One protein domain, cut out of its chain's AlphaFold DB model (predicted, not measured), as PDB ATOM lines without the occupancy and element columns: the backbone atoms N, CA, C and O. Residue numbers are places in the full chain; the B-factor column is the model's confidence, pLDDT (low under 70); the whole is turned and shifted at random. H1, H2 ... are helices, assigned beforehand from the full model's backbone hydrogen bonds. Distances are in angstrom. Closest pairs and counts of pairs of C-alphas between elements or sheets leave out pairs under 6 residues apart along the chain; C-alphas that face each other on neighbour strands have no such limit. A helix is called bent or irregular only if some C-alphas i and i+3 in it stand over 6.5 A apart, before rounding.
ATOM      1  N   PHE A   2      44.513  11.449 111.758       83.31
ATOM      2  CA  PHE A   2      43.979  12.767 111.351       83.31
ATOM      3  C   PHE A   2      43.209  12.761 110.009       83.31
ATOM      4  O   PHE A   2      42.147  13.363 109.896       83.31
ATOM      5  N   LEU A   3      43.679  11.992 109.017       85.50
ATOM      6  CA  LEU A   3      43.005  11.827 107.715       85.50
ATOM      7  C   LEU A   3      41.595  11.224 107.815       85.50
ATOM      8  O   LEU A   3      40.703  11.606 107.065       85.50
ATOM      9  N   VAL A   4      41.384  10.306 108.762       88.12
ATOM     10  CA  VAL A   4      40.081   9.657 108.973       88.12
ATOM     11  C   VAL A   4      39.077  10.661 109.542       88.12
ATOM     12  O   VAL A   4      37.930  10.700 109.111       88.12
ATOM     13  N   VAL A   5      39.525  11.537 110.445       89.50
ATOM     14  CA  VAL A   5      38.694  12.602 111.027       89.50
ATOM     15  C   VAL A   5      38.273  13.623 109.964       89.50
ATOM     16  O   VAL A   5      37.108  14.015 109.921       89.50
ATOM     17  N   ILE A   6      39.183  14.002 109.060       90.19
ATOM     18  CA  ILE A   6      38.877  14.912 107.943       90.19
ATOM     19  C   ILE A   6      37.834  14.294 107.003       90.19
ATOM     20  O   ILE A   6      36.883  14.974 106.620       90.19
ATOM     21  N   LEU A   7      37.967  13.007 106.668       86.19
ATOM     22  CA  LEU A   7      37.003  12.312 105.810       86.19
ATOM     23  C   LEU A   7      35.602  12.251 106.429       86.19
ATOM     24  O   LEU A   7      34.618  12.456 105.721       86.19
ATOM     25  N   ILE A   8      35.504  12.034 107.743       89.06
ATOM     26  CA  ILE A   8      34.220  12.021 108.456       89.06
ATOM     27  C   ILE A   8      33.581  13.415 108.457       89.06
ATOM     28  O   ILE A   8      32.385  13.538 108.196       89.06
ATOM     29  N   LEU A   9      34.367  14.473 108.691       88.38
ATOM     30  CA  LEU A   9      33.869  15.852 108.665       88.38
ATOM     31  C   LEU A   9      33.377  16.263 107.273       88.38
ATOM     32  O   LEU A   9      32.292  16.830 107.151       88.38
ATOM     33  N   VAL A  10      34.135  15.946 106.221       86.44
ATOM     34  CA  VAL A  10      33.757  16.269 104.835       86.44
ATOM     35  C   VAL A  10      32.544  15.450 104.392       86.44
ATOM     36  O   VAL A  10      31.605  16.013 103.828       86.44
ATOM     37  N   GLY A  11      32.517  14.147 104.691       81.81
ATOM     38  CA  GLY A  11      31.385  13.272 104.371       81.81
ATOM     39  C   GLY A  11      30.100  13.686 105.093       81.81
ATOM     40  O   GLY A  11      29.048  13.805 104.466       81.81
ATOM     41  N   GLY A  12      30.195  13.996 106.390       82.12
ATOM     42  CA  GLY A  12      29.071  14.500 107.181       82.12
ATOM     43  C   GLY A  12      28.554  15.850 106.679       82.12
ATOM     44  O   GLY A  12      27.345  16.033 106.538       82.12
ATOM     45  N   TYR A  13      29.458  16.773 106.333       82.94
ATOM     46  CA  TYR A  13      29.100  18.076 105.766       82.94
ATOM     47  C   TYR A  13      28.365  17.945 104.422       82.94
ATOM     48  O   TYR A  13      27.372  18.638 104.189       82.94
ATOM     49  N   PHE A  14      28.806  17.033 103.550       79.81
ATOM     50  CA  PHE A  14      28.187  16.830 102.238       79.81
ATOM     51  C   PHE A  14      26.769  16.246 102.351       79.81
ATOM     52  O   PHE A  14      25.848  16.730 101.687       79.81
ATOM     53  N   LEU A  15      26.562  15.283 103.257       71.81
ATOM     54  CA  LEU A  15      25.242  14.699 103.540       71.81
ATOM     55  C   LEU A  15      24.268  15.719 104.155       71.81
ATOM     56  O   LEU A  15      23.093  15.776 103.773       71.81
ATOM     57  N   PHE A  16      24.749  16.581 105.058       69.62
ATOM     58  CA  PHE A  16      23.934  17.661 105.625       69.62
ATOM     59  C   PHE A  16      23.528  18.695 104.569       69.62
ATOM     60  O   PHE A  16      22.381  19.146 104.547       69.62
ATOM     61  N   ARG A  17      24.440  19.042 103.653       66.00
ATOM     62  CA  ARG A  17      24.180  20.017 102.585       66.00
ATOM     63  C   ARG A  17      23.177  19.502 101.546       66.00
ATOM     64  O   ARG A  17      22.355  20.284 101.073       66.00
ATOM     65  N   GLN A  18      23.186  18.204 101.242       56.47
ATOM     66  CA  GLN A  18      22.257  17.590 100.280       56.47
ATOM     67  C   GLN A  18      20.825  17.437 100.832       56.47
ATOM     68  O   GLN A  18      19.851  17.459 100.082       56.47
ATOM     69  N   THR A  19      20.666  17.364 102.157       55.94
ATOM     70  CA  THR A  19      19.340  17.302 102.804       55.94
ATOM     71  C   THR A  19      18.591  18.646 102.736       55.94
ATOM     72  O   THR A  19      17.360  18.678 102.756       55.94
ATOM     73  N   GLY A  20      19.310  19.768 102.600       52.28
ATOM     74  CA  GLY A  20      18.720  21.107 102.479       52.28
ATOM     75  C   GLY A  20      18.062  21.390 101.122       52.28
ATOM     76  O   GLY A  20      17.076  22.122 101.066       52.28
ATOM     77  N   SER A  21      18.548  20.786 100.032       51.94
ATOM     78  CA  SER A  21      18.027  21.031  98.677       51.94
ATOM     79  C   SER A  21      16.724  20.286  98.373       51.94
ATOM     80  O   SER A  21      15.906  20.786  97.606       51.94
ATOM     81  N   ASN A  22      16.473  19.142  99.016       51.78
ATOM     82  CA  ASN A  22      15.267  18.342  98.755       51.78
ATOM     83  C   ASN A  22      14.004  18.907  99.428       51.78
ATOM     84  O   ASN A  22      12.891  18.599  99.010       51.78
ATOM     85  N   ARG A  23      14.152  19.779 100.435       51.94
ATOM     86  CA  ARG A  23      13.005  20.447 101.078       51.94
ATOM     87  C   ARG A  23      12.448  21.607 100.255       51.94
ATOM     88  O   ARG A  23      11.287  21.966 100.429       51.94
ATOM     89  N   PHE A  24      13.240  22.187  99.353       51.50
ATOM     90  CA  PHE A  24      12.816  23.360  98.587       51.50
ATOM     91  C   PHE A  24      11.779  23.015  97.508       51.50
ATOM     92  O   PHE A  24      10.855  23.792  97.269       51.50
ATOM     93  N   SER A  25      11.872  21.821  96.915       53.34
ATOM     94  CA  SER A  25      10.858  21.324  95.976       53.34
ATOM     95  C   SER A  25       9.536  21.010  96.681       53.34
ATOM     96  O   SER A  25       8.482  21.406  96.198       53.34
ATOM     97  N   GLN A  26       9.581  20.400  97.871       54.25
ATOM     98  CA  GLN A  26       8.372  20.073  98.635       54.25
ATOM     99  C   GLN A  26       7.651  21.327  99.166       54.25
ATOM    100  O   GLN A  26       6.422  21.391  99.149       54.25
ATOM    101  N   ALA A  27       8.401  22.358  99.570       55.50
ATOM    102  CA  ALA A  27       7.831  23.632 100.011       55.50
ATOM    103  C   ALA A  27       7.112  24.392  98.877       55.50
ATOM    104  O   ALA A  27       6.076  25.013  99.115       55.50
ATOM    105  N   LYS A  28       7.618  24.322  97.636       58.91
ATOM    106  CA  LYS A  28       6.957  24.943  96.473       58.91
ATOM    107  C   LYS A  28       5.657  24.240  96.087       58.91
ATOM    108  O   LYS A  28       4.676  24.926  95.813       58.91
ATOM    109  N   THR A  29       5.630  22.907  96.108       60.94
ATOM    110  CA  THR A  29       4.408  22.131  95.837       60.94
ATOM    111  C   THR A  29       3.324  22.433  96.872       60.94
ATOM    112  O   THR A  29       2.185  22.696  96.495       60.94
ATOM    113  N   SER A  30       3.688  22.509  98.160       65.88
ATOM    114  CA  SER A  30       2.751  22.874  99.233       65.88
ATOM    115  C   SER A  30       2.092  24.234  98.993       65.88
ATOM    116  O   SER A  30       0.889  24.375  99.179       65.88
ATOM    117  N   ASN A  31       2.864  25.227  98.543       80.69
ATOM    118  CA  ASN A  31       2.354  26.574  98.297       80.69
ATOM    119  C   ASN A  31       1.404  26.618  97.081       80.69
ATOM    120  O   ASN A  31       0.360  27.264  97.121       80.69
ATOM    121  N   ALA A  32       1.725  25.875  96.016       86.12
ATOM    122  CA  ALA A  32       0.886  25.796  94.822       86.12
ATOM    123  C   ALA A  32      -0.469  25.113  95.090       86.12
ATOM    124  O   ALA A  32      -1.496  25.598  94.613       86.12
ATOM    125  N   GLU A  33      -0.495  24.027  95.874       89.12
ATOM    126  CA  GLU A  33      -1.749  23.362  96.268       89.12
ATOM    127  C   GLU A  33      -2.640  24.278  97.123       89.12
ATOM    128  O   GLU A  33      -3.861  24.303  96.950       89.12
ATOM    129  N   GLU A  34      -2.037  25.059  98.020       89.69
ATOM    130  CA  GLU A  34      -2.750  25.958  98.930       89.69
ATOM    131  C   GLU A  34      -3.384  27.143  98.184       89.69
ATOM    132  O   GLU A  34      -4.569  27.433  98.378       89.69
ATOM    133  N   ILE A  35      -2.652  27.741  97.235       92.25
ATOM    134  CA  ILE A  35      -3.191  28.762  96.323       92.25
ATOM    135  C   ILE A  35      -4.324  28.178  95.475       92.25
ATOM    136  O   ILE A  35      -5.370  28.808  95.326       92.25
ATOM    137  N   LEU A  36      -4.147  26.974  94.924       93.50
ATOM    138  CA  LEU A  36      -5.168  26.338  94.093       93.50
ATOM    139  C   LEU A  36      -6.459  26.081  94.886       93.50
ATOM    140  O   LEU A  36      -7.559  26.352  94.401       93.50
ATOM    141  N   LYS A  37      -6.328  25.613  96.132       93.88
ATOM    142  CA  LYS A  37      -7.458  25.402  97.043       93.88
ATOM    143  C   LYS A  37      -8.179  26.710  97.362       93.88
ATOM    144  O   LYS A  37      -9.407  26.730  97.371       93.88
ATOM    145  N   GLN A  38      -7.439  27.795  97.594       95.06
ATOM    146  CA  GLN A  38      -8.032  29.104  97.867       95.06
ATOM    147  C   GLN A  38      -8.917  29.575  96.706       95.06
ATOM    148  O   GLN A  38     -10.042  30.002  96.949       95.06
ATOM    149  N   ARG A  39      -8.446  29.418  95.463       94.50
ATOM    150  CA  ARG A  39      -9.192  29.801  94.251       94.50
ATOM    151  C   ARG A  39     -10.458  28.975  94.035       94.50
ATOM    152  O   ARG A  39     -11.463  29.495  93.557       94.50
ATOM    153  N   PHE A  40     -10.421  27.692  94.390       96.38
ATOM    154  CA  PHE A  40     -11.595  26.822  94.311       96.38
ATOM    155  C   PHE A  40     -12.654  27.215  95.347       96.38
ATOM    156  O   PHE A  40     -13.818  27.399  95.009       96.38
ATOM    157  N   VAL A  41     -12.245  27.425  96.603       95.25
ATOM    158  CA  VAL A  41     -13.165  27.834  97.680       95.25
ATOM    159  C   VAL A  41     -13.747  29.227  97.433       95.25
ATOM    160  O   VAL A  41     -14.899  29.474  97.777       95.25
ATOM    161  N   SER A  42     -12.988  30.134  96.811       96.25
ATOM    162  CA  SER A  42     -13.499  31.449  96.410       96.25
ATOM    163  C   SER A  42     -14.420  31.407  95.184       96.25
ATOM    164  O   SER A  42     -14.960  32.447  94.817       96.25
ATOM    165  N   GLY A  43     -14.589  30.246  94.540       94.88
ATOM    166  CA  GLY A  43     -15.392  30.093  93.325       94.88
ATOM    167  C   GLY A  43     -14.764  30.723  92.078       94.88
ATOM    168  O   GLY A  43     -15.463  30.964  91.100       94.88
ATOM    169  N   GLU A  44     -13.459  31.015  92.107       96.44
ATOM    170  CA  GLU A  44     -12.726  31.579  90.964       96.44
ATOM    171  C   GLU A  44     -12.439  30.507  89.898       96.44
ATOM    172  O   GLU A  44     -12.293  30.816  88.717       96.44
ATOM    173  N   ILE A  45     -12.382  29.238  90.314       95.62
ATOM    174  CA  ILE A  45     -12.237  28.071  89.439       95.62
ATOM    175  C   ILE A  45     -13.285  27.010  89.780       95.62
ATOM    176  O   ILE A  45     -13.675  26.852  90.938       95.62
ATOM    177  N   ASP A  46     -13.709  26.261  88.768       95.75
ATOM    178  CA  ASP A  46     -14.621  25.130  88.901       95.75
ATOM    179  C   ASP A  46     -13.890  23.837  89.317       95.75
ATOM    180  O   ASP A  46     -12.658  23.745  89.302       95.75
ATOM    181  N   GLU A  47     -14.663  22.816  89.684       94.50
ATOM    182  CA  GLU A  47     -14.152  21.532  90.177       94.50
ATOM    183  C   GLU A  47     -13.304  20.777  89.139       94.50
ATOM    184  O   GLU A  47     -12.277  20.180  89.473       94.50
ATOM    185  N   ASP A  48     -13.693  20.823  87.867       95.94
ATOM    186  CA  ASP A  48     -12.992  20.132  86.786       95.94
ATOM    187  C   ASP A  48     -11.639  20.816  86.504       95.94
ATOM    188  O   ASP A  48     -10.598  20.157  86.372       95.94
ATOM    189  N   THR A  49     -11.600  22.149  86.556       94.88
ATOM    190  CA  THR A  49     -10.350  22.923  86.519       94.88
ATOM    191  C   THR A  49      -9.458  22.666  87.733       94.88
ATOM    192  O   THR A  49      -8.253  22.442  87.561       94.88
ATOM    193  N   TYR A  50     -10.025  22.622  88.940       95.06
ATOM    194  CA  TYR A  50      -9.292  22.290  90.163       95.06
ATOM    195  C   TYR A  50      -8.617  20.914  90.056       95.06
ATOM    196  O   TYR A  50      -7.408  20.799  90.266       95.06
ATOM    197  N   ASN A  51      -9.361  19.886  89.643       94.19
ATOM    198  CA  ASN A  51      -8.851  18.519  89.526       94.19
ATOM    199  C   ASN A  51      -7.731  18.389  88.482       94.19
ATOM    200  O   ASN A  51      -6.727  17.714  88.733       94.19
ATOM    201  N   ARG A  52      -7.853  19.065  87.330       94.88
ATOM    202  CA  ARG A  52      -6.784  19.103  86.316       94.88
ATOM    203  C   ARG A  52      -5.503  19.734  86.854       94.88
ATOM    204  O   ARG A  52      -4.429  19.160  86.695       94.88
ATOM    205  N   MET A  53      -5.611  20.898  87.492       92.81
ATOM    206  CA  MET A  53      -4.448  21.622  88.015       92.81
ATOM    207  C   MET A  53      -3.793  20.877  89.180       92.81
ATOM    208  O   MET A  53      -2.568  20.790  89.235       92.81
ATOM    209  N   LEU A  54      -4.590  20.274  90.065       92.19
ATOM    210  CA  LEU A  54      -4.091  19.461  91.172       92.19
ATOM    211  C   LEU A  54      -3.282  18.262  90.664       92.19
ATOM    212  O   LEU A  54      -2.227  17.947  91.214       92.19
ATOM    213  N   LYS A  55      -3.743  17.621  89.583       91.50
ATOM    214  CA  LYS A  55      -3.015  16.526  88.933       91.50
ATOM    215  C   LYS A  55      -1.669  16.996  88.379       91.50
ATOM    216  O   LYS A  55      -0.674  16.307  88.579       91.50
ATOM    217  N   THR A  56      -1.621  18.167  87.746       90.00
ATOM    218  CA  THR A  56      -0.377  18.762  87.228       90.00
ATOM    219  C   THR A  56       0.615  19.114  88.338       90.00
ATOM    220  O   THR A  56       1.804  18.899  88.161       90.00
ATOM    221  N   ILE A  57       0.152  19.627  89.483       86.69
ATOM    222  CA  ILE A  57       1.024  20.003  90.616       86.69
ATOM    223  C   ILE A  57       1.639  18.773  91.303       86.69
ATOM    224  O   ILE A  57       2.731  18.855  91.865       86.69
ATOM    225  N   ARG A  58       0.929  17.639  91.269       80.88
ATOM    226  CA  ARG A  58       1.347  16.372  91.885       80.88
ATOM    227  C   ARG A  58       2.117  15.433  90.950       80.88
ATOM    228  O   ARG A  58       2.579  14.399  91.429       80.88
ATOM    229  N   THR A  59       2.195  15.754  89.657       70.12
ATOM    230  CA  THR A  59       2.965  15.004  88.646       70.12
ATOM    231  C   THR A  59       4.406  15.493  88.629       70.12
ATOM    232  O   THR A  59       5.306  14.629  88.559       70.12
TER     233      THR A  59
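AT A GLANCE: This is residues 2 to 59 of the 59 residues of the protein "SHOCT domain-containing protein" of Sporolactobacillus laevolacticus DSM 442 (UniProt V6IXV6). One long helix, H1, makes the length of the model, and at its far end the chain folds back so that the short helix H2 packs side by side with the last part of H1, as a lopsided helical hairpin. Residues 2 to 27 of H1 stick out free of this body as a long arm. The printed part has 58 residues with two named helices, H1 then H2, and no named strand; its class is all helix. It is extended, with a radius of gyration of the C-alphas of 20.1 A, and spans 64 by 18 by 7 A, a rod in outline.

IN THESE COORDINATES: Find C-alpha 2 at (43.979, 12.767, 111.351); from there H1, residues 2 to 41, runs 60.7 A to C-alpha 41 at (-13.165, 27.834, 97.680). H1 is neither bent nor irregular, but only just: C-alphas 22 and 25 are 6.0 A apart. Look next at residues 47 to 58, which are H2, 16.4 A long and ending with C-alpha 58 at (1.347, 16.372, 91.885).

HOW THE PARTS SIT: Start on H1 at residues 29 to 40, which alone of this helix touch H2. The closest C-alphas of the two helices are those of Phe 40 and Tyr 50, 6.6 A apart. Their lines stand at a shallow tilt of 7 degrees, and they run opposite ways. A tight link of 5 residues joins them as a helical hairpin. In the backbone of H2 every O i to N i+4 pair is within hydrogen-bond range; in H1 it is 29 of 36.

THE WHOLE: The C-alphas of Phe 2 and Gly 43 are the two farthest apart, at 64.4 A. Without residues 2 to 27, which stand free, the body of 32 residues spans 23 by 16 by 7 A. The printed part has no cut and ends at Thr 59, the chain's last residue. The mean pLDDT of the printed part is 81.0; look for values under 70 at residues 16 to 30.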